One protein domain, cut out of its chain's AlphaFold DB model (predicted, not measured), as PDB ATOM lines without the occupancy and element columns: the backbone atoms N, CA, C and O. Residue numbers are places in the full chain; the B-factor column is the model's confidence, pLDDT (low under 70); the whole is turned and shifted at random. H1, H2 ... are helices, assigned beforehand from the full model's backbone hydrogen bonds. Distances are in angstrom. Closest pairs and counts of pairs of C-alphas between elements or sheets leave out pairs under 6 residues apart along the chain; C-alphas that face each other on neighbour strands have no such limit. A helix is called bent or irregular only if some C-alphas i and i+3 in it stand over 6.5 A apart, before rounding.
ATOM      1  N   ILE A 147      -2.573 -27.059 -58.241       61.44
ATOM      2  CA  ILE A 147      -3.794 -26.335 -57.916       61.44
ATOM      3  C   ILE A 147      -3.793 -25.157 -58.888       61.44
ATOM      4  O   ILE A 147      -2.897 -24.312 -58.796       61.44
ATOM      5  N   PRO A 148      -4.693 -25.124 -59.887       74.31
ATOM      6  CA  PRO A 148      -4.644 -24.071 -60.874       74.31
ATOM      7  C   PRO A 148      -4.870 -22.763 -60.124       74.31
ATOM      8  O   PRO A 148      -5.774 -22.667 -59.288       74.31
ATOM      9  N   LEU A 149      -4.053 -21.751 -60.419       69.50
ATOM     10  CA  LEU A 149      -4.155 -20.427 -59.792       69.50
ATOM     11  C   LEU A 149      -5.581 -19.859 -59.890       69.50
ATOM     12  O   LEU A 149      -6.013 -19.121 -59.013       69.50
ATOM     13  N   ALA A 150      -6.353 -20.291 -60.891       73.69
ATOM     14  CA  ALA A 150      -7.776 -20.008 -61.030       73.69
ATOM     15  C   ALA A 150      -8.642 -20.518 -59.858       73.69
ATOM     16  O   ALA A 150      -9.544 -19.807 -59.425       73.69
ATOM     17  N   ILE A 151      -8.383 -21.711 -59.305       74.25
ATOM     18  CA  ILE A 151      -9.107 -22.238 -58.131       74.25
ATOM     19  C   ILE A 151      -8.704 -21.483 -56.864       74.25
ATOM     20  O   ILE A 151      -9.563 -21.202 -56.026       74.25
ATOM     21  N   ILE A 152      -7.430 -21.099 -56.744       74.81
ATOM     22  CA  ILE A 152      -6.952 -20.261 -55.635       74.81
ATOM     23  C   ILE A 152      -7.651 -18.901 -55.699       74.81
ATOM     24  O   ILE A 152      -8.269 -18.482 -54.723       74.81
ATOM     25  N   TRP A 153      -7.659 -18.261 -56.870       75.00
ATOM     26  CA  TRP A 153      -8.320 -16.975 -57.073       75.00
ATOM     27  C   TRP A 153      -9.829 -17.054 -56.831       75.00
ATOM     28  O   TRP A 153     -10.387 -16.201 -56.145       75.00
ATOM     29  N   LYS A 154     -10.488 -18.120 -57.297       77.19
ATOM     30  CA  LYS A 154     -11.915 -18.392 -57.051       77.19
ATOM     31  C   LYS A 154     -12.221 -18.648 -55.571       77.19
ATOM     32  O   LYS A 154     -13.297 -18.304 -55.092       77.19
ATOM     33  N   THR A 155     -11.273 -19.222 -54.835       75.06
ATOM     34  CA  THR A 155     -11.384 -19.448 -53.388       75.06
ATOM     35  C   THR A 155     -11.220 -18.149 -52.603       75.06
ATOM     36  O   THR A 155     -12.001 -17.888 -51.689       75.06
ATOM     37  N   VAL A 156     -10.249 -17.316 -52.987       74.12
ATOM     38  CA  VAL A 156      -9.988 -16.009 -52.364       74.12
ATOM     39  C   VAL A 156     -11.122 -15.023 -52.644       74.12
ATOM     40  O   VAL A 156     -11.526 -14.283 -51.758       74.12
ATOM     41  N   THR A 157     -11.706 -15.042 -53.839       77.06
ATOM     42  CA  THR A 157     -12.824 -14.152 -54.205       77.06
ATOM     43  C   THR A 157     -14.187 -14.619 -53.674       77.06
ATOM     44  O   THR A 157     -15.194 -13.940 -53.861       77.06
ATOM     45  N   HIS A 158     -14.250 -15.745 -52.952       81.50
ATOM     46  CA  HIS A 158     -15.502 -16.262 -52.406       81.50
ATOM     47  C   HIS A 158     -15.969 -15.468 -51.170       81.50
ATOM     48  O   HIS A 158     -15.570 -15.755 -50.037       81.50
ATOM     49  N   TYR A 159     -16.890 -14.517 -51.367       79.75
ATOM     50  CA  TYR A 159     -17.354 -13.563 -50.341       79.75
ATOM     51  C   TYR A 159     -17.800 -14.212 -49.014       79.75
ATOM     52  O   TYR A 159     -17.510 -13.690 -47.945       79.75
ATOM     53  N   ARG A 160     -18.427 -15.398 -49.049       79.25
ATOM     54  CA  ARG A 160     -18.914 -16.092 -47.836       79.25
ATOM     55  C   ARG A 160     -17.800 -16.540 -46.875       79.25
ATOM     56  O   ARG A 160     -18.086 -16.832 -45.720       79.25
ATOM     57  N   ARG A 161     -16.543 -16.621 -47.331       77.19
ATOM     58  CA  ARG A 161     -15.391 -17.036 -46.503       77.19
ATOM     59  C   ARG A 161     -14.692 -15.851 -45.830       77.19
ATOM     60  O   ARG A 161     -14.053 -16.031 -44.799       77.19
ATOM     61  N   TRP A 162     -14.870 -14.639 -46.358       83.50
ATOM     62  CA  TRP A 162     -14.276 -13.416 -45.815       83.50
ATOM     63  C   TRP A 162     -14.685 -13.102 -44.374       83.50
ATOM     64  O   TRP A 162     -13.794 -12.764 -43.602       83.50
ATOM     65  N   PRO A 163     -15.951 -13.283 -43.945       85.62
ATOM     66  CA  PRO A 163     -16.317 -13.100 -42.543       85.62
ATOM     67  C   PRO A 163     -15.507 -13.990 -41.594       85.62
ATOM     68  O   PRO A 163     -15.102 -13.534 -40.529       85.62
ATOM     69  N   HIS A 164     -15.211 -15.232 -41.991       80.62
ATOM     70  CA  HIS A 164     -14.374 -16.129 -41.195       80.62
ATOM     71  C   HIS A 164     -12.917 -15.669 -41.174       80.62
ATOM     72  O   HIS A 164     -12.333 -15.604 -40.101       80.62
ATOM     73  N   PHE A 165     -12.349 -15.274 -42.318       80.88
ATOM     74  CA  PHE A 165     -10.978 -14.756 -42.362       80.88
ATOM     75  C   PHE A 165     -10.805 -13.479 -41.537       80.88
ATOM     76  O   PHE A 165      -9.851 -13.374 -40.772       80.88
ATOM     77  N   VAL A 166     -11.745 -12.538 -41.649       83.56
ATOM     78  CA  VAL A 166     -11.737 -11.288 -40.880       83.56
ATOM     79  C   VAL A 166     -11.921 -11.576 -39.392       83.56
ATOM     80  O   VAL A 166     -11.163 -11.055 -38.582       83.56
ATOM     81  N   SER A 167     -12.862 -12.449 -39.022       83.56
ATOM     82  CA  SER A 167     -13.074 -12.847 -37.625       83.56
ATOM     83  C   SER A 167     -11.825 -13.496 -37.021       83.56
ATOM     84  O   SER A 167     -11.349 -13.064 -35.973       83.56
ATOM     85  N   THR A 168     -11.220 -14.465 -37.712       80.31
ATOM     86  CA  THR A 168      -9.977 -15.105 -37.264       80.31
ATOM     87  C   THR A 168      -8.832 -14.098 -37.162       80.31
ATOM     88  O   THR A 168      -8.109 -14.108 -36.169       80.31
ATOM     89  N   PHE A 169      -8.687 -13.195 -38.136       80.69
ATOM     90  CA  PHE A 169      -7.665 -12.150 -38.102       80.69
ATOM     91  C   PHE A 169      -7.827 -11.224 -36.889       80.69
ATOM     92  O   PHE A 169      -6.852 -10.973 -36.185       80.69
ATOM     93  N   VAL A 170      -9.052 -10.774 -36.601       82.00
ATOM     94  CA  VAL A 170      -9.351  -9.935 -35.430       82.00
ATOM     95  C   VAL A 170      -9.040 -10.685 -34.137       82.00
ATOM     96  O   VAL A 170      -8.324 -10.161 -33.291       82.00
ATOM     97  N   VAL A 171      -9.490 -11.936 -34.001       80.12
ATOM     98  CA  VAL A 171      -9.245 -12.744 -32.795       80.12
ATOM     99  C   VAL A 171      -7.746 -12.942 -32.545       80.12
ATOM    100  O   VAL A 171      -7.277 -12.690 -31.434       80.12
ATOM    101  N   PHE A 172      -6.971 -13.330 -33.562       73.25
ATOM    102  CA  PHE A 172      -5.521 -13.506 -33.417       73.25
ATOM    103  C   PHE A 172      -4.792 -12.177 -33.171       73.25
ATOM    104  O   PHE A 172      -3.883 -12.124 -32.338       73.25
ATOM    105  N   SER A 173      -5.211 -11.097 -33.838       75.50
ATOM    106  CA  SER A 173      -4.645  -9.759 -33.637       75.50
ATOM    107  C   SER A 173      -4.936  -9.202 -32.248       75.50
ATOM    108  O   SER A 173      -4.138  -8.417 -31.750       75.50
ATOM    109  N   THR A 174      -6.057  -9.563 -31.627       77.44
ATOM    110  CA  THR A 174      -6.421  -9.131 -30.272       77.44
ATOM    111  C   THR A 174      -5.734  -9.988 -29.207       77.44
ATOM    112  O   THR A 174      -5.297  -9.464 -28.183       77.44
ATOM    113  N   TRP A 175      -5.551 -11.286 -29.458       74.00
ATOM    114  CA  TRP A 175      -4.925 -12.209 -28.507       74.00
ATOM    115  C   TRP A 175      -3.444 -11.893 -28.219       74.00
ATOM    116  O   TRP A 175      -3.007 -11.956 -27.066       74.00
ATOM    117  N   SER A 176      -2.664 -11.503 -29.234       67.25
ATOM    118  CA  SER A 176      -1.222 -11.239 -29.074       67.25
ATOM    119  C   SER A 176      -0.897 -10.002 -28.201       67.25
ATOM    120  O   SER A 176      -0.079 -10.129 -27.285       67.25
ATOM    121  N   PRO A 177      -1.546  -8.832 -28.374       67.12
ATOM    122  CA  PRO A 177      -1.374  -7.687 -27.482       67.12
ATOM    123  C   PRO A 177      -1.886  -7.964 -26.071       67.12
ATOM    124  O   PRO A 177      -1.211  -7.616 -25.109       67.12
ATOM    125  N   LEU A 178      -3.048  -8.613 -25.925       66.81
ATOM    126  CA  LEU A 178      -3.601  -8.926 -24.605       66.81
ATOM    127  C   LEU A 178      -2.626  -9.785 -23.803       66.81
ATOM    128  O   LEU A 178      -2.267  -9.412 -22.697       66.81
ATOM    129  N   THR A 179      -2.111 -10.877 -24.357       66.31
ATOM    130  CA  THR A 179      -1.157 -11.733 -23.630       66.31
ATOM    131  C   THR A 179       0.161 -11.024 -23.293       66.31
ATOM    132  O   THR A 179       0.711 -11.249 -22.219       66.31
ATOM    133  N   THR A 180       0.633 -10.119 -24.156       69.12
ATOM    134  CA  THR A 180       1.895  -9.384 -23.954       69.12
ATOM    135  C   THR A 180       1.767  -8.232 -22.948       69.12
ATOM    136  O   THR A 180       2.665  -8.025 -22.138       69.12
ATOM    137  N   TYR A 181       0.660  -7.481 -22.985       67.06
ATOM    138  CA  TYR A 181       0.480  -6.240 -22.219       67.06
ATOM    139  C   TYR A 181      -0.448  -6.373 -21.002       67.06
ATOM    140  O   TYR A 181      -0.447  -5.486 -20.151       67.06
ATOM    141  N   THR A 182      -1.202  -7.469 -20.852       70.94
ATOM    142  CA  THR A 182      -1.980  -7.736 -19.621       70.94
ATOM    143  C   THR A 182      -1.134  -7.642 -18.343       70.94
ATOM    144  O   THR A 182      -1.572  -6.958 -17.418       70.94
ATOM    145  N   PRO A 183       0.084  -8.225 -18.255       65.88
ATOM    146  CA  PRO A 183       0.895  -8.092 -17.042       65.88
ATOM    147  C   PRO A 183       1.351  -6.652 -16.746       65.88
ATOM    148  O   PRO A 183       1.598  -6.346 -15.587       65.88
ATOM    149  N   SER A 184       1.411  -5.757 -17.742       61.75
ATOM    150  CA  SER A 184       1.733  -4.331 -17.537       61.75
ATOM    151  C   SER A 184       0.521  -3.436 -17.248       61.75
ATOM    152  O   SER A 184       0.697  -2.249 -17.021       61.75
ATOM    153  N   ILE A 185      -0.703  -3.970 -17.332       63.34
ATOM    154  CA  ILE A 185      -1.951  -3.235 -17.044       63.34
ATOM    155  C   ILE A 185      -2.426  -3.497 -15.605       63.34
ATOM    156  O   ILE A 185      -3.162  -2.692 -15.042       63.34
ATOM    157  N   ILE A 186      -2.033  -4.636 -15.023       63.38
ATOM    158  CA  ILE A 186      -2.467  -5.088 -13.690       63.38
ATOM    159  C   ILE A 186      -1.422  -4.764 -12.596       63.38
ATOM    160  O   ILE A 186      -1.721  -4.898 -11.411       63.38
ATOM    161  N   MET A 187      -0.223  -4.301 -12.969       47.19
ATOM    162  CA  MET A 187       0.786  -3.724 -12.062       47.19
ATOM    163  C   MET A 187       0.905  -2.223 -12.291       47.19
ATOM    164  O   MET A 187       1.124  -1.508 -11.289       47.19
TER     165      MET A 187
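What this domain is: This is residues 147 to 187 of the 187 residues of the protein "MFS domain-containing protein" of Trichoderma gamsii (UniProt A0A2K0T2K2). One long helix, H2, makes most of an extended rod, and a short helix, H1, sits at an angle beyond its first end, across a tight turn of chain. H2 has a kink toward its far end, and nothing folds back along it. The printed part has 41 residues with two named helices, H1 then H2, and no named strand; the class is all helix. It is extended, with a radius of gyration of the C-alphas of 16.7 A and spans of 53 by 19 by 8 A.

How they stand to each other: H2, residues 159 to 185, has a kink of 40 degrees near residue 179. It is irregular: C-alphas 180 and 183 are 7.1 A apart. A tight link of 2 residues joins it to H1, residues 149 to 156. The two helices are only just apart, their closest C-alphas 8.2 A from each other. In H1 every O i to N i+4 pair is within hydrogen-bond range; in H2, 18 of 23 are.

Where its parts are: H2 measures 38.1 A from C-alpha 159 at (-17.354, -13.563, -50.341) to C-alpha 185 at (-1.951, -3.235, -17.044). H1 measures 10.4 A and begins at C-alpha 149, (-4.155, -20.427, -59.792).

The domain as a whole: The C-alphas farthest apart, of Pro 148 and Met 187, are 53.2 A apart. The printed part has no cut and ends at the chain's last residue. Mean pLDDT of the printed part is 73.7; residues 147, 149, 176 to 181 and 183 to 187 are under 70.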